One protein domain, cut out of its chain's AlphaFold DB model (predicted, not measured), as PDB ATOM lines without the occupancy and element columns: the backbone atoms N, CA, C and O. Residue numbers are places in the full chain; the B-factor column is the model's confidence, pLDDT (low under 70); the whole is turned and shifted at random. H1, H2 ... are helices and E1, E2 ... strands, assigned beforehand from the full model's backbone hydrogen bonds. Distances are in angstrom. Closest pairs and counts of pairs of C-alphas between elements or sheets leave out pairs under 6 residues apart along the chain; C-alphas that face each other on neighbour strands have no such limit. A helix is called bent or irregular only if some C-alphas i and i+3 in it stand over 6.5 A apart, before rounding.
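This is residues 304 to 470 of the 637 residues of the protein "Hypothetical protein" of Leptocylindrus danicus (UniProt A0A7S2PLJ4). One antiparallel sheet is curled like part of a barrel and folded back on itself at E2, with E4 and E3 facing E1 and E5; helices H4, H6 and H8 cover it on the outside. H7 lies crosswise beside H8, nearest to it at Glu 430, at one end of the body, H1 lies at the far end from it, and H9 lies off to the side, apart from the other named elements, though only just from H3, with closest C-alphas 8.3 A apart. The printed part has 167 residues, in the order H1 H2 E1 E2 H3 H4 H5 E3 E4 E5 H6 H7 H8 H9: nine named helices and five named strands, the sheet running E4 E3 E2 E1 E5. The class is mixed, helices and strands; the whole is compact, with a radius of gyration of the C-alphas of 16.8 A and spans of 57 by 41 by 27 A.

Find C-alpha 304 at (329.675, 249.466, 161.148), where H1 begins; it runs to 310, and H2 follows at 315 to 318. E1, residues 323 to 328, is 15.7 A long, and E2, 335 to 340, is 13.7 A. Next come H3, 343 to 349, H4, 351 to 363, 18.5 A long, and H5, 368 to 372. E3, 374 to 379, begins at (311.374, 262.275, 151.432) and is 15.8 A long; E4 is 390 to 394, E5 398 to 400. Then read H6, 401 to 407, H7, 414 to 421, H8, 428 to 444, 24.0 A long, and H9, 456 to 469, 19.8 A long, ending at (339.822, 268.680, 163.409).

Begin with the strongly twisted folded sheet, one sheet bent into two leaves that face each other, with E2 as the hinge. Look for N 393 and O 375 of E4 and E3, 2.8 A; N 339 and O 378 of E2 and E3, 2.9 A; N 327 and O 336 of the hairpin E1 and E2, 2.8 A; and N 326 and O 399 of E1 and E5, 2.9 A. H8 is on the sheet at a height of 8.4 A, slantwise to E2 at 41 degrees on the local plane; the closest C-alphas are Pro 337 and Ala 437, 6.3 A. H6 is on it at 9.0 A, and H4 at 10.4 A, over E4 and E3. H3 only grazes the sheet; it touches H4, by residues 353 to 357 of H4 alone, in a helical hairpin, Ala 346 to Phe 354 5.3 A between C-alphas. H2 only just touches H3, with 3 pairs of C-alphas within 8 A. H5 is close to H4 but not clearly touching, C-alphas 361 and 371 6.8 A apart; so is H1, C-alphas 309 and 358 7.9 A. H7 is close to H8 but not clearly touching, about perpendicular at 88 degrees, C-alphas 416 and 430 6.4 A apart. Every O i to N i+4 pair is within hydrogen-bond range in H3 to H9, against 2 of 3 in H1; H2 is too short for one.

The C-alphas farthest apart, Lys 304 and Lys 422, are 57.1 A from each other. The printed part has no cut, and the one long link joins H8 to H9. Mean pLDDT of the printed part is 80.3; look for values under 70 at residues 304 to 310, 349 to 353, 365 to 366, 382 to 388 and 453 to 470.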
ATOM      1  N   LYS A 304     330.331 250.778 160.946       50.84
ATOM      2  CA  LYS A 304     329.675 249.466 161.148       50.84
ATOM      3  C   LYS A 304     328.149 249.624 161.173       50.84
ATOM      4  O   LYS A 304     327.458 248.989 160.387       50.84
ATOM      5  N   CYS A 305     327.667 250.623 161.920       55.47
ATOM      6  CA  CYS A 305     326.258 251.038 161.942       55.47
ATOM      7  C   CYS A 305     325.757 251.509 160.559       55.47
ATOM      8  O   CYS A 305     324.564 251.462 160.267       55.47
ATOM      9  N   TRP A 306     326.665 251.947 159.676       58.53
ATOM     10  CA  TRP A 306     326.308 252.317 158.313       58.53
ATOM     11  C   TRP A 306     325.945 251.125 157.445       58.53
ATOM     12  O   TRP A 306     324.903 251.189 156.819       58.53
ATOM     13  N   LYS A 307     326.769 250.071 157.377       64.31
ATOM     14  CA  LYS A 307     326.471 248.920 156.503       64.31
ATOM     15  C   LYS A 307     325.101 248.330 156.848       64.31
ATOM     16  O   LYS A 307     324.243 248.228 155.984       64.31
ATOM     17  N   GLU A 308     324.857 248.125 158.139       66.50
ATOM     18  CA  GLU A 308     323.596 247.581 158.653       66.50
ATOM     19  C   GLU A 308     322.373 248.477 158.389       66.50
ATOM     20  O   GLU A 308     321.261 247.979 158.222       66.50
ATOM     21  N   ASN A 309     322.545 249.804 158.354       64.62
ATOM     22  CA  ASN A 309     321.446 250.734 158.073       64.62
ATOM     23  C   ASN A 309     321.324 251.100 156.591       64.62
ATOM     24  O   ASN A 309     320.222 251.395 156.142       64.62
ATOM     25  N   ALA A 310     322.414 251.064 155.831       66.88
ATOM     26  CA  ALA A 310     322.428 251.303 154.398       66.88
ATOM     27  C   ALA A 310     321.641 250.206 153.695       66.88
ATOM     28  O   ALA A 310     320.793 250.525 152.870       66.88
ATOM     29  N   ASP A 311     321.806 248.944 154.090       72.81
ATOM     30  CA  ASP A 311     321.037 247.825 153.532       72.81
ATOM     31  C   ASP A 311     319.518 247.998 153.716       72.81
ATOM     32  O   ASP A 311     318.739 247.528 152.894       72.81
ATOM     33  N   ARG A 312     319.090 248.763 154.731       72.75
ATOM     34  CA  ARG A 312     317.676 249.053 155.024       72.75
ATOM     35  C   ARG A 312     317.097 250.236 154.246       72.75
ATOM     36  O   ARG A 312     315.884 250.437 154.288       72.75
ATOM     37  N   ILE A 313     317.924 251.039 153.579       74.25
ATOM     38  CA  ILE A 313     317.439 252.144 152.744       74.25
ATOM     39  C   ILE A 313     316.943 251.553 151.413       74.25
ATOM     40  O   ILE A 313     317.701 250.806 150.785       74.25
ATOM     41  N   PRO A 314     315.712 251.877 150.963       80.56
ATOM     42  CA  PRO A 314     315.191 251.405 149.684       80.56
ATOM     43  C   PRO A 314     316.120 251.769 148.520       80.56
ATOM     44  O   PRO A 314     316.733 252.843 148.512       80.56
ATOM     45  N   GLU A 315     316.225 250.884 147.530       82.50
ATOM     46  CA  GLU A 315     317.122 251.076 146.386       82.50
ATOM     47  C   GLU A 315     316.760 252.337 145.592       82.50
ATOM     48  O   GLU A 315     317.643 253.062 145.143       82.50
ATOM     49  N   GLU A 316     315.469 252.684 145.544       83.94
ATOM     50  CA  GLU A 316     314.939 253.894 144.905       83.94
ATOM     51  C   GLU A 316     315.434 255.189 145.563       83.94
ATOM     52  O   GLU A 316     315.379 256.266 144.967       83.94
ATOM     53  N   VAL A 317     315.873 255.101 146.819       80.62
ATOM     54  CA  VAL A 317     316.428 256.218 147.581       80.62
ATOM     55  C   VAL A 317     317.953 256.240 147.467       80.62
ATOM     56  O   VAL A 317     318.545 257.313 147.346       80.62
ATOM     57  N   LYS A 318     318.600 255.069 147.443       80.00
ATOM     58  CA  LYS A 318     320.047 254.937 147.194       80.00
ATOM     59  C   LYS A 318     320.439 255.407 145.797       80.00
ATOM     60  O   LYS A 318     321.454 256.081 145.640       80.00
ATOM     61  N   SER A 319     319.608 255.107 144.800       80.69
ATOM     62  CA  SER A 319     319.842 255.461 143.400       80.69
ATOM     63  C   SER A 319     319.761 256.967 143.125       80.69
ATOM     64  O   SER A 319     320.174 257.419 142.054       80.69
ATOM     65  N   ARG A 320     319.244 257.768 144.068       80.94
ATOM     66  CA  ARG A 320     319.168 259.232 143.962       80.94
ATOM     67  C   ARG A 320     320.558 259.819 144.144       80.94
ATOM     68  O   ARG A 320     320.939 260.187 145.244       80.94
ATOM     69  N   TYR A 321     321.356 259.900 143.087       79.44
ATOM     70  CA  TYR A 321     322.717 260.421 143.203       79.44
ATOM     71  C   TYR A 321     322.866 261.785 142.533       79.44
ATOM     72  O   TYR A 321     322.888 261.875 141.306       79.44
ATOM     73  N   LEU A 322     323.009 262.840 143.347       83.62
ATOM     74  CA  LEU A 322     323.364 264.202 142.915       83.62
ATOM     75  C   LEU A 322     322.515 264.701 141.731       83.62
ATOM     76  O   LEU A 322     323.005 265.307 140.768       83.62
ATOM     77  N   GLY A 323     321.217 264.410 141.792       90.94
ATOM     78  CA  GLY A 323     320.246 264.843 140.796       90.94
ATOM     79  C   GLY A 323     320.026 266.347 140.900       90.94
ATOM     80  O   GLY A 323     319.879 266.876 141.992       90.94
ATOM     81  N   LEU A 324     319.997 267.065 139.779       95.00
ATOM     82  CA  LEU A 324     319.494 268.435 139.812       95.00
ATOM     83  C   LEU A 324     317.985 268.401 140.074       95.00
ATOM     84  O   LEU A 324     317.287 267.506 139.595       95.00
ATOM     85  N   CYS A 325     317.477 269.370 140.823       95.69
ATOM     86  CA  CYS A 325     316.053 269.480 141.110       95.69
ATOM     87  C   CYS A 325     315.656 270.928 141.395       95.69
ATOM     88  O   CYS A 325     316.500 271.819 141.531       95.69
ATOM     89  N   PHE A 326     314.351 271.156 141.476       96.12
ATOM     90  CA  PHE A 326     313.777 272.408 141.935       96.12
ATOM     91  C   PHE A 326     312.916 272.132 143.152       96.12
ATOM     92  O   PHE A 326     312.095 271.219 143.136       96.12
ATOM     93  N   CYS A 327     313.094 272.915 144.207       95.12
ATOM     94  CA  CYS A 327     312.460 272.645 145.485       95.12
ATOM     95  C   CYS A 327     311.873 273.902 146.119       95.12
ATOM     96  O   CYS A 327     312.438 274.988 146.010       95.12
ATOM     97  N   GLN A 328     310.758 273.762 146.828       93.31
ATOM     98  CA  GLN A 328     310.217 274.838 147.655       93.31
ATOM     99  C   GLN A 328     310.829 274.781 149.054       93.31
ATOM    100  O   GLN A 328     310.714 273.757 149.730       93.31
ATOM    101  N   ARG A 329     311.429 275.880 149.526       87.56
ATOM    102  CA  ARG A 329     311.975 275.988 150.898       87.56
ATOM    103  C   ARG A 329     310.899 276.170 151.971       87.56
ATOM    104  O   ARG A 329     311.084 275.727 153.101       87.56
ATOM    105  N   GLU A 330     309.743 276.686 151.578       89.88
ATOM    106  CA  GLU A 330     308.532 276.802 152.392       89.88
ATOM    107  C   GLU A 330     307.324 276.354 151.571       89.88
ATOM    108  O   GLU A 330     307.313 276.501 150.346       89.88
ATOM    109  N   LYS A 331     306.302 275.794 152.221       88.81
ATOM    110  CA  LYS A 331     305.117 275.275 151.526       88.81
ATOM    111  C   LYS A 331     304.380 276.412 150.809       88.81
ATOM    112  O   LYS A 331     303.920 277.351 151.450       88.81
ATOM    113  N   GLY A 332     304.243 276.306 149.486       89.88
ATOM    114  CA  GLY A 332     303.637 277.354 148.653       89.88
ATOM    115  C   GLY A 332     304.602 278.471 148.241       89.88
ATOM    116  O   GLY A 332     304.179 279.427 147.592       89.88
ATOM    117  N   GLY A 333     305.885 278.352 148.591       89.50
ATOM    118  CA  GLY A 333     306.932 279.267 148.153       89.50
ATOM    119  C   GLY A 333     307.329 279.075 146.686       89.50
ATOM    120  O   GLY A 333     306.790 278.245 145.949       89.50
ATOM    121  N   ARG A 334     308.325 279.842 146.241       90.06
ATOM    122  CA  ARG A 334     308.924 279.658 144.914       90.06
ATOM    123  C   ARG A 334     309.773 278.381 144.887       90.06
ATOM    124  O   ARG A 334     310.445 278.055 145.861       90.06
ATOM    125  N   TYR A 335     309.769 277.703 143.743       93.12
ATOM    126  CA  TYR A 335     310.711 276.631 143.444       93.12
ATOM    127  C   TYR A 335     312.105 277.201 143.167       93.12
ATOM    128  O   TYR A 335     312.285 278.001 142.248       93.12
ATOM    129  N   LEU A 336     313.074 276.797 143.980       93.00
ATOM    130  CA  LEU A 336     314.466 277.221 143.915       93.00
ATOM    131  C   LEU A 336     315.348 276.066 143.431       93.00
ATOM    132  O   LEU A 336     315.048 274.906 143.724       93.00
ATOM    133  N   PRO A 337     316.427 276.356 142.694       94.38
ATOM    134  CA  PRO A 337     317.331 275.330 142.202       94.38
ATOM    135  C   PRO A 337     318.102 274.674 143.358       94.38
ATOM    136  O   PRO A 337     318.607 275.349 144.258       94.38
ATOM    137  N   ALA A 338     318.212 273.348 143.308       94.19
ATOM    138  CA  ALA A 338     318.882 272.541 144.320       94.19
ATOM    139  C   ALA A 338     319.520 271.277 143.712       94.19
ATOM    140  O   ALA A 338     319.283 270.923 142.551       94.19
ATOM    141  N   ILE A 339     320.333 270.588 144.514       93.12
ATOM    142  CA  ILE A 339     320.873 269.256 144.217       93.12
ATOM    143  C   ILE A 339     320.270 268.262 145.200       93.12
ATOM    144  O   ILE A 339     320.422 268.410 146.407       93.12
ATOM    145  N   GLU A 340     319.632 267.226 144.688       92.94
ATOM    146  CA  GLU A 340     319.183 266.082 145.462       92.94
ATOM    147  C   GLU A 340     320.371 265.209 145.873       92.94
ATOM    148  O   GLU A 340     321.175 264.770 145.046       92.94
ATOM    149  N   LEU A 341     320.478 264.955 147.170       88.44
ATOM    150  CA  LEU A 341     321.534 264.180 147.789       88.44
ATOM    151  C   LEU A 341     321.035 262.778 148.118       88.44
ATOM    152  O   LEU A 341     320.125 262.593 148.925       88.44
ATOM    153  N   GLY A 342     321.714 261.784 147.559       84.69
ATOM    154  CA  GLY A 342     321.576 260.405 148.001       84.69
ATOM    155  C   GLY A 342     322.262 260.159 149.341       84.69
ATOM    156  O   GLY A 342     323.131 260.941 149.747       84.69
ATOM    157  N   PRO A 343     321.959 259.032 150.001       78.62
ATOM    158  CA  PRO A 343     322.628 258.620 151.235       78.62
ATOM    159  C   PRO A 343     324.159 258.564 151.095       78.62
ATOM    160  O   PRO A 343     324.885 259.016 151.983       78.62
ATOM    161  N   ASP A 344     324.655 258.067 149.960       79.69
ATOM    162  CA  ASP A 344     326.091 257.941 149.685       79.69
ATOM    163  C   ASP A 344     326.764 259.296 149.469       79.69
ATOM    164  O   ASP A 344     327.852 259.553 149.993       79.69
ATOM    165  N   ALA A 345     326.092 260.191 148.743       77.62
ATOM    166  CA  ALA A 345     326.554 261.559 148.569       77.62
ATOM    167  C   ALA A 345     326.588 262.287 149.921       77.62
ATOM    168  O   ALA A 345     327.604 262.864 150.294       77.62
ATOM    169  N   ALA A 346     325.536 262.186 150.730       74.31
ATOM    170  CA  ALA A 346     325.540 262.781 152.062       74.31
ATOM    171  C   ALA A 346     326.703 262.274 152.932       74.31
ATOM    172  O   ALA A 346     327.385 263.075 153.572       74.31
ATOM    173  N   LYS A 347     326.986 260.965 152.900       75.38
ATOM    174  CA  LYS A 347     328.089 260.347 153.650       75.38
ATOM    175  C   LYS A 347     329.458 260.874 153.231       75.38
ATOM    176  O   LYS A 347     330.303 261.127 154.087       75.38
ATOM    177  N   MET A 348     329.699 260.993 151.925       71.00
ATOM    178  CA  MET A 348     330.989 261.454 151.401       71.00
ATOM    179  C   MET A 348     331.267 262.917 151.739       71.00
ATOM    180  O   MET A 348     332.424 263.297 151.913       71.00
ATOM    181  N   TRP A 349     330.215 263.728 151.800       64.44
ATOM    182  CA  TRP A 349     330.351 265.174 151.782       64.44
ATOM    183  C   TRP A 349     330.110 265.832 153.141       64.44
ATOM    184  O   TRP A 349     330.737 266.850 153.436       64.44
ATOM    185  N   TYR A 350     329.256 265.250 153.989       67.69
ATOM    186  CA  TYR A 350     328.768 265.918 155.194       67.69
ATOM    187  C   TYR A 350     328.474 264.920 156.320       67.69
ATOM    188  O   TYR A 350     327.363 264.412 156.434       67.69
ATOM    189  N   GLY A 351     329.446 264.676 157.207       64.12
ATOM    190  CA  GLY A 351     329.280 263.722 158.317       64.12
ATOM    191  C   GLY A 351     328.110 264.053 159.258       64.12
ATOM    192  O   GLY A 351     327.346 263.165 159.622       64.12
ATOM    193  N   ASP A 352     327.911 265.332 159.590       66.31
ATOM    194  CA  ASP A 352     326.824 265.765 160.488       66.31
ATOM    195  C   ASP A 352     325.445 265.723 159.793       66.31
ATOM    196  O   ASP A 352     324.437 265.386 160.412       66.31
ATOM    197  N   LEU A 353     325.388 266.043 158.493       67.62
ATOM    198  CA  LEU A 353     324.165 265.923 157.689       67.62
ATOM    199  C   LEU A 353     323.785 264.457 157.506       67.62
ATOM    200  O   LEU A 353     322.612 264.104 157.540       67.62
ATOM    201  N   PHE A 354     324.790 263.605 157.327       71.31
ATOM    202  CA  PHE A 354     324.611 262.175 157.227       71.31
ATOM    203  C   PHE A 354     323.944 261.610 158.489       71.31
ATOM    204  O   PHE A 354     322.962 260.879 158.374       71.31
ATOM    205  N   ASP A 355     324.396 262.015 159.681       72.38
ATOM    206  CA  ASP A 355     323.761 261.629 160.948       72.38
ATOM    207  C   ASP A 355     322.281 262.079 160.999       72.38
ATOM    208  O   ASP A 355     321.421 261.300 161.412       72.38
ATOM    209  N   GLN A 356     321.947 263.285 160.517       71.06
ATOM    210  CA  GLN A 356     320.555 263.772 160.448       71.06
ATOM    211  C   GLN A 356     319.701 262.975 159.457       71.06
ATOM    212  O   GLN A 356     318.550 262.646 159.743       71.06
ATOM    213  N   ILE A 357     320.271 262.647 158.300       72.44
ATOM    214  CA  ILE A 357     319.636 261.842 157.259       72.44
ATOM    215  C   ILE A 357     319.330 260.446 157.796       72.44
ATOM    216  O   ILE A 357     318.194 259.989 157.706       72.44
ATOM    217  N   VAL A 358     320.310 259.792 158.427       74.25
ATOM    218  CA  VAL A 358     320.126 258.480 159.059       74.25
ATOM    219  C   VAL A 358     319.104 258.549 160.182       74.25
ATOM    220  O   VAL A 358     318.225 257.694 160.246       74.25
ATOM    221  N   GLN A 359     319.166 259.566 161.042       77.31
ATOM    222  CA  GLN A 359     318.189 259.736 162.114       77.31
ATOM    223  C   GLN A 359     316.774 259.891 161.547       77.31
ATOM    224  O   GLN A 359     315.826 259.309 162.076       77.31
ATOM    225  N   ARG A 360     316.623 260.627 160.443       74.94
ATOM    226  CA  ARG A 360     315.332 260.786 159.775       74.94
ATOM    227  C   ARG A 360     314.868 259.489 159.113       74.94
ATOM    228  O   ARG A 360     313.704 259.131 159.274       74.94
ATOM    229  N   TYR A 361     315.770 258.748 158.467       74.88
ATOM    230  CA  TYR A 361     315.493 257.404 157.951       74.88
ATOM    231  C   TYR A 361     315.025 256.459 159.063       74.88
ATOM    232  O   TYR A 361     314.060 255.727 158.878       74.88
ATOM    233  N   GLN A 362     315.658 256.503 160.238       76.31
ATOM    234  CA  GLN A 362     315.280 255.687 161.394       76.31
ATOM    235  C   GLN A 362     313.900 256.066 161.946       76.31
ATOM    236  O   GLN A 362     313.105 255.177 162.237       76.31
ATOM    237  N   GLN A 363     313.585 257.362 162.034       79.62
ATOM    238  CA  GLN A 363     312.256 257.840 162.447       79.62
ATOM    239  C   GLN A 363     311.151 257.406 161.477       79.62
ATOM    240  O   GLN A 363     310.030 257.129 161.889       79.62
ATOM    241  N   LEU A 364     311.471 257.353 160.184       76.38
ATOM    242  CA  LEU A 364     310.540 256.988 159.120       76.38
ATOM    243  C   LEU A 364     310.586 255.494 158.766       76.38
ATOM    244  O   LEU A 364     309.844 255.065 157.888       76.38
ATOM    245  N   LYS A 365     311.414 254.690 159.449       68.12
ATOM    246  CA  LYS A 365     311.669 253.270 159.142       68.12
ATOM    247  C   LYS A 365     310.388 252.436 159.045       68.12
ATOM    248  O   LYS A 365     310.328 251.492 158.266       68.12
ATOM    249  N   TRP A 366     309.364 252.803 159.809       65.94
ATOM    250  CA  TRP A 366     308.072 252.116 159.854       65.94
ATOM    251  C   TRP A 366     307.100 252.540 158.744       65.94
ATOM    252  O   TRP A 366     306.029 251.956 158.613       65.94
ATOM    253  N   ASN A 367     307.451 253.541 157.934       81.56
ATOM    254  CA  ASN A 367     306.628 254.034 156.838       81.56
ATOM    255  C   ASN A 367     307.480 254.206 155.569       81.56
ATOM    256  O   ASN A 367     307.991 255.289 155.274       81.56
ATOM    257  N   ARG A 368     307.627 253.101 154.826       77.44
ATOM    258  CA  ARG A 368     308.400 253.039 153.574       77.44
ATOM    259  C   ARG A 368     307.935 254.079 152.549       77.44
ATOM    260  O   ARG A 368     308.777 254.659 151.877       77.44
ATOM    261  N   GLU A 369     306.634 254.344 152.457       82.00
ATOM    262  CA  GLU A 369     306.074 255.332 151.523       82.00
ATOM    263  C   GLU A 369     306.558 256.746 151.854       82.00
ATOM    264  O   GLU A 369     307.168 257.400 151.012       82.00
ATOM    265  N   LYS A 370     306.432 257.175 153.119       82.12
ATOM    266  CA  LYS A 370     306.964 258.475 153.571       82.12
ATOM    267  C   LYS A 370     308.464 258.602 153.342       82.12
ATOM    268  O   LYS A 370     308.965 259.703 153.127       82.12
ATOM    269  N   LEU A 371     309.185 257.489 153.433       78.81
ATOM    270  CA  LEU A 371     310.615 257.459 153.192       78.81
ATOM    271  C   LEU A 371     310.967 257.729 151.733       78.81
ATOM    272  O   LEU A 371     311.870 258.515 151.456       78.81
ATOM    273  N   ILE A 372     310.240 257.090 150.822       82.12
ATOM    274  CA  ILE A 372     310.382 257.293 149.381       82.12
ATOM    275  C   ILE A 372     309.985 258.730 149.022       82.12
ATOM    276  O   ILE A 372     310.680 259.372 148.236       82.12
ATOM    277  N   ASP A 373     308.964 259.282 149.673       86.81
ATOM    278  CA  ASP A 373     308.502 260.655 149.446       86.81
ATOM    279  C   ASP A 373     309.372 261.727 150.117       86.81
ATOM    280  O   ASP A 373     309.070 262.918 150.041       86.81
ATOM    281  N   THR A 374     310.452 261.337 150.796       88.19
ATOM    282  CA  THR A 374     311.374 262.275 151.432       88.19
ATOM    283  C   THR A 374     312.609 262.493 150.557       88.19
ATOM    284  O   THR A 374     313.319 261.556 150.197       88.19
ATOM    285  N   HIS A 375     312.906 263.754 150.257       90.25
ATOM    286  CA  HIS A 375     314.033 264.189 149.440       90.25
ATOM    287  C   HIS A 375     315.014 265.000 150.280       90.25
ATOM    288  O   HIS A 375     314.640 265.962 150.953       90.25
ATOM    289  N   PHE A 376     316.289 264.640 150.227       89.19
ATOM    290  CA  PHE A 376     317.351 265.418 150.854       89.19
ATOM    291  C   PHE A 376     317.996 266.293 149.801       89.19
ATOM    292  O   PHE A 376     318.391 265.795 148.753       89.19
ATOM    293  N   VAL A 377     318.088 267.592 150.058       91.44
ATOM    294  CA  VAL A 377     318.545 268.552 149.054       91.44
ATOM    295  C   VAL A 377     319.602 269.489 149.606       91.44
ATOM    296  O   VAL A 377     319.590 269.828 150.790       91.44
ATOM    297  N   TYR A 378     320.501 269.912 148.726       89.69
ATOM    298  CA  TYR A 378     321.473 270.975 148.916       89.69
ATOM    299  C   TYR A 378     321.067 272.197 148.094       89.69
ATOM    300  O   TYR A 378     320.848 272.090 146.885       89.69
ATOM    301  N   TRP A 379     320.975 273.354 148.741       90.38
ATOM    302  CA  TRP A 379     320.610 274.611 148.100       90.38
ATOM    303  C   TRP A 379     321.843 275.319 147.535       90.38
ATOM    304  O   TRP A 379     322.845 275.485 148.230       90.38
ATOM    305  N   PHE A 380     321.744 275.810 146.298       87.31
ATOM    306  CA  PHE A 380     322.815 276.597 145.675       87.31
ATOM    307  C   PHE A 380     322.969 278.013 146.262       87.31
ATOM    308  O   PHE A 380     323.968 278.672 145.993       87.31
ATOM    309  N   ASP A 381     322.004 278.487 147.054       75.12
ATOM    310  CA  ASP A 381     321.924 279.856 147.586       75.12
ATOM    311  C   ASP A 381     322.432 279.999 149.034       75.12
ATOM    312  O   ASP A 381     321.985 280.879 149.773       75.12
ATOM    313  N   LYS A 382     323.360 279.120 149.437       66.06
ATOM    314  CA  LYS A 382     323.838 278.903 150.816       66.06
ATOM    315  C   LYS A 382     324.082 280.175 151.647       66.06
ATOM    316  O   LYS A 382     323.944 280.123 152.863       66.06
ATOM    317  N   GLU A 383     324.451 281.285 151.022       58.97
ATOM    318  CA  GLU A 383     324.898 282.502 151.703       58.97
ATOM    319  C   GLU A 383     323.774 283.350 152.317       58.97
ATOM    320  O   GLU A 383     324.062 284.114 153.231       58.97
ATOM    321  N   LEU A 384     322.507 283.210 151.898       49.50
ATOM    322  CA  LEU A 384     321.500 284.242 152.211       49.50
ATOM    323  C   LEU A 384     320.353 283.856 153.152       49.50
ATOM    324  O   LEU A 384     319.770 284.737 153.774       49.50
ATOM    325  N   TYR A 385     320.011 282.573 153.279       48.78
ATOM    326  CA  TYR A 385     318.737 282.184 153.918       48.78
ATOM    327  C   TYR A 385     318.856 281.247 155.106       48.78
ATOM    328  O   TYR A 385     317.929 281.149 155.907       48.78
ATOM    329  N   SER A 386     319.948 280.502 155.227       54.22
ATOM    330  CA  SER A 386     320.105 279.597 156.356       54.22
ATOM    331  C   SER A 386     321.560 279.186 156.519       54.22
ATOM    332  O   SER A 386     322.182 278.811 155.526       54.22
ATOM    333  N   PRO A 387     322.080 279.119 157.760       57.75
ATOM    334  CA  PRO A 387     323.356 278.450 158.017       57.75
ATOM    335  C   PRO A 387     323.337 276.981 157.554       57.75
ATOM    336  O   PRO A 387     324.388 276.379 157.332       57.75
ATOM    337  N   ASN A 388     322.141 276.407 157.371       66.00
ATOM    338  CA  ASN A 388     321.947 275.068 156.852       66.00
ATOM    339  C   ASN A 388     321.707 275.117 155.338       66.00
ATOM    340  O   ASN A 388     320.601 275.374 154.860       66.00
ATOM    341  N   ALA A 389     322.744 274.775 154.575       78.44
ATOM    342  CA  ALA A 389     322.668 274.598 153.122       78.44
ATOM    343  C   ALA A 389     321.822 273.384 152.693       78.44
ATOM    344  O   ALA A 389     321.710 273.103 151.504       78.44
ATOM    345  N   PHE A 390     321.249 272.651 153.649       84.69
ATOM    346  CA  PHE A 390     320.567 271.386 153.423       84.69
ATOM    347  C   PHE A 390     319.142 271.424 153.938       84.69
ATOM    348  O   PHE A 390     318.829 272.096 154.924       84.69
ATOM    349  N   SER A 391     318.269 270.665 153.294       86.75
ATOM    350  CA  SER A 391     316.905 270.464 153.769       86.75
ATOM    351  C   SER A 391     316.416 269.061 153.460       86.75
ATOM    352  O   SER A 391     316.869 268.413 152.522       86.75
ATOM    353  N   CYS A 392     315.482 268.608 154.286       87.88
ATOM    354  CA  CYS A 392     314.725 267.384 154.103       87.88
ATOM    355  C   CYS A 392     313.303 267.800 153.718       87.88
ATOM    356  O   CYS A 392     312.654 268.522 154.478       87.88
ATOM    357  N   LEU A 393     312.866 267.436 152.517       90.19
ATOM    358  CA  LEU A 393     311.639 267.918 151.894       90.19
ATOM    359  C   LEU A 393     310.715 266.758 151.545       90.19
ATOM    360  O   LEU A 393     311.173 265.678 151.199       90.19
ATOM    361  N   GLU A 394     309.414 267.000 151.609       90.00
ATOM    362  CA  GLU A 394     308.397 266.078 151.102       90.00
ATOM    363  C   GLU A 394     308.289 266.170 149.570       90.00
ATOM    364  O   GLU A 394     308.577 267.217 148.979       90.00
ATOM    365  N   ALA A 395     307.806 265.104 148.930       89.56
ATOM    366  CA  ALA A 395     307.655 264.996 147.478       89.56
ATOM    367  C   ALA A 395     306.812 266.128 146.867       89.56
ATOM    368  O   ALA A 395     307.119 266.624 145.789       89.56
ATOM    369  N   ASN A 396     305.800 266.621 147.590       92.31
ATOM    370  CA  ASN A 396     304.945 267.739 147.162       92.31
ATOM    371  C   ASN A 396     305.687 269.082 146.982       92.31
ATOM    372  O   ASN A 396     305.118 270.031 146.443       92.31
ATOM    373  N   ARG A 397     306.927 269.179 147.467       94.44
ATOM    374  CA  ARG A 397     307.787 270.366 147.396       94.44
ATOM    375  C   ARG A 397     309.003 270.140 146.512       94.44
ATOM    376  O   ARG A 397     309.876 271.006 146.477       94.44
ATOM    377  N   TYR A 398     309.058 269.008 145.819       95.06
ATOM    378  CA  TYR A 398     310.133 268.603 144.934       95.06
ATOM    379  C   TYR A 398     309.616 268.532 143.498       95.06
ATOM    380  O   TYR A 398     308.549 267.991 143.228       95.06
ATOM    381  N   ILE A 399     310.401 269.062 142.566       95.69
ATOM    382  CA  ILE A 399     310.175 268.938 141.130       95.69
ATOM    383  C   ILE A 399     311.477 268.469 140.491       95.69
ATOM    384  O   ILE A 399     312.552 269.041 140.713       95.69
ATOM    385  N   SER A 400     311.376 267.427 139.667       94.44
ATOM    386  CA  SER A 400     312.526 266.888 138.941       94.44
ATOM    387  C   SER A 400     313.130 267.940 138.005       94.44
ATOM    388  O   SER A 400     312.432 268.829 137.513       94.44
ATOM    389  N   TYR A 401     314.427 267.843 137.696       95.62
ATOM    390  CA  TYR A 401     315.058 268.794 136.774       95.62
ATOM    391  C   TYR A 401     314.335 268.884 135.426       95.62
ATOM    392  O   TYR A 401     314.050 269.981 134.951       95.62
ATOM    393  N   ALA A 402     313.992 267.738 134.831       95.31
ATOM    394  CA  ALA A 402     313.330 267.680 133.531       95.31
ATOM    395  C   ALA A 402     311.949 268.356 133.545       95.31
ATOM    396  O   ALA A 402     311.593 269.060 132.601       95.31
ATOM    397  N   GLU A 403     311.178 268.172 134.614       96.69
ATOM    398  CA  GLU A 403     309.884 268.831 134.786       96.69
ATOM    399  C   GLU A 403     310.045 270.332 135.046       96.69
ATOM    400  O   GLU A 403     309.383 271.148 134.406       96.69
ATOM    401  N   GLY A 404     310.993 270.722 135.898       96.06
ATOM    402  CA  GLY A 404     311.259 272.130 136.174       96.06
ATOM    403  C   GLY A 404     311.778 272.901 134.959       96.06
ATOM    404  O   GLY A 404     311.450 274.075 134.805       96.06
ATOM    405  N   LEU A 405     312.508 272.247 134.047       95.62
ATOM    406  CA  LEU A 405     312.863 272.816 132.742       95.62
ATOM    407  C   LEU A 405     311.620 273.114 131.894       95.62
ATOM    408  O   LEU A 405     311.526 274.195 131.310       95.62
ATOM    409  N   LYS A 406     310.654 272.186 131.848       96.81
ATOM    410  CA  LYS A 406     309.389 272.376 131.115       96.81
ATOM    411  C   LYS A 406     308.555 273.510 131.713       96.81
ATOM    412  O   LYS A 406     307.976 274.294 130.968       96.81
ATOM    413  N   LEU A 407     308.543 273.625 133.041       95.44
ATOM    414  CA  LEU A 407     307.858 274.697 133.774       95.44
ATOM    415  C   LEU A 407     308.624 276.033 133.763       95.44
ATOM    416  O   LEU A 407     308.090 277.058 134.183       95.44
ATOM    417  N   GLY A 408     309.864 276.049 133.264       94.25
ATOM    418  CA  GLY A 408     310.681 277.254 133.134       94.25
ATOM    419  C   GLY A 408     311.360 277.722 134.425       94.25
ATOM    420  O   GLY A 408     311.816 278.864 134.476       94.25
ATOM    421  N   TYR A 409     311.475 276.873 135.451       93.62
ATOM    422  CA  TYR A 409     312.141 277.218 136.718       93.62
ATOM    423  C   TYR A 409     313.661 277.381 136.598       93.62
ATOM    424  O   TYR A 409     314.293 277.968 137.470       93.62
ATOM    425  N   ASN A 410     314.259 276.926 135.497       91.44
ATOM    426  CA  ASN A 410     315.669 277.161 135.176       91.44
ATOM    427  C   ASN A 410     315.967 278.583 134.676       91.44
ATOM    428  O   ASN A 410     317.136 278.940 134.493       91.44
ATOM    429  N   LYS A 411     314.933 279.366 134.360       91.69
ATOM    430  CA  LYS A 411     315.093 280.731 133.863       91.69
ATOM    431  C   LYS A 411     315.206 281.693 135.037       91.69
ATOM    432  O   LYS A 411     314.476 281.594 136.019       91.69
ATOM    433  N   VAL A 412     316.098 282.666 134.896       91.62
ATOM    434  CA  VAL A 412     316.169 283.796 135.822       91.62
ATOM    435  C   VAL A 412     314.847 284.572 135.718       91.62
ATOM    436  O   VAL A 412     314.390 284.829 134.600       91.62
ATOM    437  N   PRO A 413     314.204 284.937 136.843       91.88
ATOM    438  CA  PRO A 413     312.994 285.746 136.824       91.88
ATOM    439  C   PRO A 413     313.170 287.010 135.977       91.88
ATOM    440  O   PRO A 413     314.153 287.731 136.126       91.88
ATOM    441  N   HIS A 414     312.188 287.319 135.128       93.94
ATOM    442  CA  HIS A 414     312.268 288.436 134.180       93.94
ATOM    443  C   HIS A 414     312.570 289.788 134.852       93.94
ATOM    444  O   HIS A 414     313.297 290.598 134.294       93.94
ATOM    445  N   ALA A 415     312.080 290.016 136.076       93.94
ATOM    446  CA  ALA A 415     312.392 291.222 136.847       93.94
ATOM    447  C   ALA A 415     313.893 291.362 137.171       93.94
ATOM    448  O   ALA A 415     314.433 292.463 137.099       93.94
ATOM    449  N   ILE A 416     314.567 290.249 137.482       95.00
ATOM    450  CA  ILE A 416     316.014 290.209 137.738       95.00
ATOM    451  C   ILE A 416     316.766 290.423 136.424       95.00
ATOM    452  O   ILE A 416     317.674 291.248 136.369       95.00
ATOM    453  N   GLN A 417     316.332 289.762 135.345       96.00
ATOM    454  CA  GLN A 417     316.935 289.940 134.022       96.00
ATOM    455  C   GLN A 417     316.862 291.403 133.560       96.00
ATOM    456  O   GLN A 417     317.876 291.981 133.197       96.00
ATOM    457  N   GLN A 418     315.703 292.056 133.695       97.12
ATOM    458  CA  GLN A 418     315.552 293.473 133.350       97.12
ATOM    459  C   GLN A 418     316.440 294.410 134.176       97.12
ATOM    460  O   GLN A 418     316.815 295.475 133.686       97.12
ATOM    461  N   LYS A 419     316.723 294.075 135.441       97.81
ATOM    462  CA  LYS A 419     317.652 294.856 136.268       97.81
ATOM    463  C   LYS A 419     319.080 294.704 135.756       97.81
ATOM    464  O   LYS A 419     319.738 295.724 135.575       97.81
ATOM    465  N   LEU A 420     319.501 293.477 135.448       95.94
ATOM    466  CA  LEU A 420     320.811 293.189 134.859       95.94
ATOM    467  C   LEU A 420     320.995 293.900 133.512       95.94
ATOM    468  O   LEU A 420     321.984 294.605 133.334       95.94
ATOM    469  N   ASP A 421     320.009 293.811 132.616       96.81
ATOM    470  CA  ASP A 421     320.061 294.441 131.287       96.81
ATOM    471  C   ASP A 421     320.169 295.975 131.374       96.81
ATOM    472  O   ASP A 421     320.752 296.624 130.509       96.81
ATOM    473  N   LYS A 422     319.614 296.573 132.436       97.75
ATOM    474  CA  LYS A 422     319.672 298.019 132.712       97.75
ATOM    475  C   LYS A 422     320.873 298.427 133.574       97.75
ATOM    476  O   LYS A 422     320.933 299.587 133.977       97.75
ATOM    477  N   GLY A 423     321.765 297.498 133.929       96.44
ATOM    478  CA  GLY A 423     322.897 297.754 134.828       96.44
ATOM    479  C   GLY A 423     322.491 298.176 136.247       96.44
ATOM    480  O   GLY A 423     323.250 298.855 136.934       96.44
ATOM    481  N   ARG A 424     321.279 297.828 136.695       96.88
ATOM    482  CA  ARG A 424     320.798 298.141 138.049       96.88
ATOM    483  C   ARG A 424     321.316 297.107 139.042       96.88
ATOM    484  O   ARG A 424     321.311 295.914 138.750       96.88
ATOM    485  N   LYS A 425     321.683 297.564 140.244       95.88
ATOM    486  CA  LYS A 425     322.058 296.675 141.351       95.88
ATOM    487  C   LYS A 425     320.894 295.737 141.698       95.88
ATOM    488  O   LYS A 425     319.743 296.173 141.799       95.88
ATOM    489  N   LEU A 426     321.211 294.455 141.847       94.94
ATOM    490  CA  LEU A 426     320.303 293.448 142.386       94.94
ATOM    491  C   LEU A 426     320.261 293.575 143.910       94.94
ATOM    492  O   LEU A 426     321.250 293.976 144.520       94.94
ATOM    493  N   THR A 427     319.124 293.245 144.521       93.19
ATOM    494  CA  THR A 427     319.096 293.021 145.974       93.19
ATOM    495  C   THR A 427     319.831 291.727 146.307       93.19
ATOM    496  O   THR A 427     319.962 290.858 145.443       93.19
ATOM    497  N   ASP A 428     320.245 291.545 147.557       89.50
ATOM    498  CA  ASP A 428     320.947 290.327 147.973       89.50
ATOM    499  C   ASP A 428     320.135 289.064 147.637       89.50
ATOM    500  O   ASP A 428     320.655 288.122 147.044       89.50
ATOM    501  N   HIS A 429     318.815 289.082 147.871       87.19
ATOM    502  CA  HIS A 429     317.920 287.989 147.467       87.19
ATOM    503  C   HIS A 429     317.975 287.702 145.962       87.19
ATOM    504  O   HIS A 429     318.080 286.550 145.536       87.19
ATOM    505  N   GLU A 430     317.890 288.745 145.139       91.88
ATOM    506  CA  GLU A 430     317.931 288.613 143.684       91.88
ATOM    507  C   GLU A 430     319.295 288.101 143.210       91.88
ATOM    508  O   GLU A 430     319.354 287.263 142.307       91.88
ATOM    509  N   GLN A 431     320.374 288.546 143.855       91.94
ATOM    510  CA  GLN A 431     321.736 288.098 143.595       91.94
ATOM    511  C   GLN A 431     321.915 286.616 143.948       91.94
ATOM    512  O   GLN A 431     322.487 285.869 143.149       91.94
ATOM    513  N   ALA A 432     321.383 286.154 145.084       87.81
ATOM    514  CA  ALA A 432     321.374 284.734 145.444       87.81
ATOM    515  C   ALA A 432     320.598 283.895 144.431       87.81
ATOM    516  O   ALA A 432     321.106 282.875 143.969       87.81
ATOM    517  N   LEU A 433     319.397 284.329 144.039       89.56
ATOM    518  CA  LEU A 433     318.589 283.625 143.042       89.56
ATOM    519  C   LEU A 433     319.299 283.527 141.691       89.56
ATOM    520  O   LEU A 433     319.300 282.465 141.065       89.56
ATOM    521  N   TYR A 434     319.905 284.628 141.248       92.81
ATOM    522  CA  TYR A 434     320.688 284.666 140.021       92.81
ATOM    523  C   TYR A 434     321.883 283.710 140.100       92.81
ATOM    524  O   TYR A 434     322.051 282.856 139.229       92.81
ATOM    525  N   THR A 435     322.662 283.791 141.179       90.69
ATOM    526  CA  THR A 435     323.836 282.938 141.412       90.69
ATOM    527  C   THR A 435     323.447 281.465 141.460       90.69
ATOM    528  O   THR A 435     324.082 280.634 140.814       90.69
ATOM    529  N   ALA A 436     322.358 281.135 142.152       90.75
ATOM    530  CA  ALA A 436     321.846 279.780 142.262       90.75
ATOM    531  C   ALA A 436     321.397 279.219 140.900       90.75
ATOM    532  O   ALA A 436     321.707 278.074 140.565       90.75
ATOM    533  N   ALA A 437     320.731 280.035 140.075       92.19
ATOM    534  CA  ALA A 437     320.350 279.656 138.716       92.19
ATOM    535  C   ALA A 437     321.575 279.447 137.805       92.19
ATOM    536  O   ALA A 437     321.586 278.516 136.996       92.19
ATOM    537  N   MET A 438     322.612 280.278 137.941       92.62
ATOM    538  CA  MET A 438     323.857 280.134 137.179       92.62
ATOM    539  C   MET A 438     324.650 278.892 137.604       92.62
ATOM    540  O   MET A 438     324.987 278.080 136.742       92.62
ATOM    541  N   ARG A 439     324.827 278.657 138.912       90.44
ATOM    542  CA  ARG A 439     325.467 277.436 139.437       90.44
ATOM    543  C   ARG A 439     324.741 276.175 138.981       90.44
ATOM    544  O   ARG A 439     325.376 275.197 138.597       90.44
ATOM    545  N   MET A 440     323.409 276.191 138.958       92.88
ATOM    546  CA  MET A 440     322.640 275.060 138.445       92.88
ATOM    547  C   MET A 440     322.937 274.779 136.966       92.88
ATOM    548  O   MET A 440     323.078 273.616 136.589       92.88
ATOM    549  N   LYS A 441     323.044 275.818 136.126       92.75
ATOM    550  CA  LYS A 441     323.401 275.663 134.705       92.75
ATOM    551  C   LYS A 441     324.807 275.090 134.534       92.75
ATOM    552  O   LYS A 441     324.991 274.216 133.696       92.75
ATOM    553  N   GLU A 442     325.766 275.535 135.339       91.94
ATOM    554  CA  GLU A 442     327.126 274.985 135.348       91.94
ATOM    555  C   GLU A 442     327.121 273.501 135.739       91.94
ATOM    556  O   GLU A 442     327.655 272.664 135.014       91.94
ATOM    557  N   GLN A 443     326.438 273.141 136.831       91.50
ATOM    558  CA  GLN A 443     326.334 271.748 137.287       91.50
ATOM    559  C   GLN A 443     325.553 270.850 136.318       91.50
ATOM    560  O   GLN A 443     325.762 269.636 136.303       91.50
ATOM    561  N   ALA A 444     324.664 271.415 135.498       92.88
ATOM    562  CA  ALA A 444     323.947 270.664 134.470       92.88
ATOM    563  C   ALA A 444     324.879 270.153 133.361       92.88
ATOM    564  O   ALA A 444     324.594 269.110 132.778       92.88
ATOM    565  N   MET A 445     326.002 270.838 133.119       93.62
ATOM    566  CA  MET A 445     327.036 270.396 132.175       93.62
ATOM    567  C   MET A 445     327.949 269.306 132.757       93.62
ATOM    568  O   MET A 445     328.727 268.699 132.026       93.62
ATOM    569  N   ILE A 446     327.854 269.045 134.064       90.69
ATOM    570  CA  ILE A 446     328.689 268.084 134.783       90.69
ATOM    571  C   ILE A 446     327.902 266.773 134.983       90.69
ATOM    572  O   ILE A 446     326.723 266.810 135.376       90.69
ATOM    573  N   PRO A 447     328.519 265.596 134.751       89.56
ATOM    574  CA  PRO A 447     327.910 264.308 135.069       89.56
ATOM    575  C   PRO A 447     327.514 264.217 136.551       89.56
ATOM    576  O   PRO A 447     328.265 264.696 137.399       89.56
ATOM    577  N   PRO A 448     326.395 263.555 136.914       87.94
ATOM    578  CA  PRO A 448     325.929 263.488 138.301       87.94
ATOM    579  C   PRO A 448     327.001 263.065 139.313       87.94
ATOM    580  O   PRO A 448     327.084 263.649 140.385       87.94
ATOM    581  N   LYS A 449     327.867 262.109 138.953       84.31
ATOM    582  CA  LYS A 449     328.950 261.602 139.814       84.31
ATOM    583  C   LYS A 449     329.979 262.663 140.219       84.31
ATOM    584  O   LYS A 449     330.569 262.562 141.293       84.31
ATOM    585  N   ASP A 450     330.153 263.678 139.380       84.31
ATOM    586  CA  ASP A 450     331.176 264.711 139.529       84.31
ATOM    587  C   ASP A 450     330.600 266.050 140.000       84.31
ATOM    588  O   ASP A 450     331.334 266.999 140.286       84.31
ATOM    589  N   ARG A 451     329.277 266.140 140.144       83.25
ATOM    590  CA  ARG A 451     328.639 267.317 140.737       83.25
ATOM    591  C   ARG A 451     329.131 267.508 142.170       83.25
ATOM    592  O   ARG A 451     329.515 266.555 142.844       83.25
ATOM    593  N   LEU A 452     329.183 268.759 142.621       73.56
ATOM    594  CA  LEU A 452     329.810 269.190 143.886       73.56
ATOM    595  C   LEU A 452     331.349 269.023 143.963       73.56
ATOM    596  O   LEU A 452     331.977 269.747 144.736       73.56
ATOM    597  N   ASN A 453     332.005 268.170 143.150       69.19
ATOM    598  CA  ASN A 453     333.480 268.034 143.126       69.19
ATOM    599  C   ASN A 453     334.218 269.282 142.637       69.19
ATOM    600  O   ASN A 453     335.360 269.506 143.048       69.19
ATOM    601  N   HIS A 454     333.564 270.089 141.806       52.62
ATOM    602  CA  HIS A 454     334.191 271.185 141.070       52.62
ATOM    603  C   HIS A 454     333.928 272.587 141.647       52.62
ATOM    604  O   HIS A 454     334.419 273.564 141.090       52.62
ATOM    605  N   GLY A 455     333.195 272.705 142.761       55.31
ATOM    606  CA  GLY A 455     332.849 273.999 143.362       55.31
ATOM    607  C   GLY A 455     333.819 274.483 144.456       55.31
ATOM    608  O   GLY A 455     334.487 273.660 145.103       55.31
ATOM    609  N   PRO A 456     333.879 275.805 144.730       52.62
ATOM    610  CA  PRO A 456     334.582 276.359 145.893       52.62
ATOM    611  C   PRO A 456     334.070 275.757 147.211       52.62
ATOM    612  O   PRO A 456     334.837 275.634 148.168       52.62
ATOM    613  N   GLU A 457     332.829 275.252 147.238       57.97
ATOM    614  CA  GLU A 457     332.229 274.666 148.436       57.97
ATOM    615  C   GLU A 457     332.966 273.405 148.903       57.97
ATOM    616  O   GLU A 457     333.021 273.156 150.105       57.97
ATOM    617  N   ARG A 458     333.609 272.635 148.008       58.22
ATOM    618  CA  ARG A 458     334.454 271.499 148.422       58.22
ATOM    619  C   ARG A 458     335.711 271.971 149.148       58.22
ATOM    620  O   ARG A 458     336.133 271.318 150.101       58.22
ATOM    621  N   ARG A 459     336.318 273.079 148.703       51.84
ATOM    622  CA  ARG A 459     337.507 273.662 149.346       51.84
ATOM    623  C   ARG A 459     337.128 274.252 150.696       51.84
ATOM    624  O   ARG A 459     337.741 273.890 151.691       51.84
ATOM    625  N   GLU A 460     336.061 275.041 150.755       53.19
ATOM    626  CA  GLU A 460     335.575 275.637 152.002       53.19
ATOM    627  C   GLU A 460     335.070 274.598 153.003       53.19
ATOM    628  O   GLU A 460     335.409 274.679 154.178       53.19
ATOM    629  N   HIS A 461     334.316 273.579 152.577       52.88
ATOM    630  CA  HIS A 461     333.844 272.541 153.497       52.88
ATOM    631  C   HIS A 461     334.942 271.573 153.923       52.88
ATOM    632  O   HIS A 461     334.932 271.164 155.084       52.88
ATOM    633  N   ARG A 462     335.918 271.245 153.058       50.72
ATOM    634  CA  ARG A 462     337.139 270.569 153.525       50.72
ATOM    635  C   ARG A 462     337.868 271.444 154.532       50.72
ATOM    636  O   ARG A 462     338.243 270.919 155.568       50.72
ATOM    637  N   CYS A 463     337.996 272.748 154.301       44.09
ATOM    638  CA  CYS A 463     338.586 273.670 155.271       44.09
ATOM    639  C   CYS A 463     337.763 273.774 156.568       44.09
ATOM    640  O   CYS A 463     338.351 273.858 157.636       44.09
ATOM    641  N   LEU A 464     336.429 273.693 156.541       45.78
ATOM    642  CA  LEU A 464     335.580 273.689 157.745       45.78
ATOM    643  C   LEU A 464     335.662 272.365 158.527       45.78
ATOM    644  O   LEU A 464     335.682 272.360 159.759       45.78
ATOM    645  N   HIS A 465     335.747 271.232 157.826       42.91
ATOM    646  CA  HIS A 465     335.975 269.930 158.457       42.91
ATOM    647  C   HIS A 465     337.401 269.805 158.997       42.91
ATOM    648  O   HIS A 465     337.584 269.308 160.109       42.91
ATOM    649  N   LEU A 466     338.386 270.317 158.256       41.03
ATOM    650  CA  LEU A 466     339.763 270.432 158.714       41.03
ATOM    651  C   LEU A 466     339.832 271.388 159.902       41.03
ATOM    652  O   LEU A 466     340.359 270.994 160.914       41.03
ATOM    653  N   THR A 467     339.193 272.556 159.909       39.41
ATOM    654  CA  THR A 467     339.244 273.481 161.065       39.41
ATOM    655  C   THR A 467     338.524 272.967 162.317       39.41
ATOM    656  O   THR A 467     338.920 273.338 163.419       39.41
ATOM    657  N   LYS A 468     337.529 272.071 162.224       43.12
ATOM    658  CA  LYS A 468     337.021 271.348 163.415       43.12
ATOM    659  C   LYS A 468     338.023 270.307 163.938       43.12
ATOM    660  O   LYS A 468     338.091 270.114 165.148       43.12
ATOM    661  N   PHE A 469     338.790 269.666 163.054       37.91
ATOM    662  CA  PHE A 469     339.822 268.680 163.409       37.91
ATOM    663  C   PHE A 469     341.194 269.320 163.719       37.91
ATOM    664  O   PHE A 469     342.037 268.702 164.356       37.91
ATOM    665  N   ASP A 470     341.388 270.575 163.314       40.78
ATOM    666  CA  ASP A 470     342.685 271.244 163.176       40.78
ATOM    667  C   ASP A 470     342.618 272.715 163.639       40.78
ATOM    668  O   ASP A 470     343.391 273.587 163.233       40.78
TER     669      ASP A 470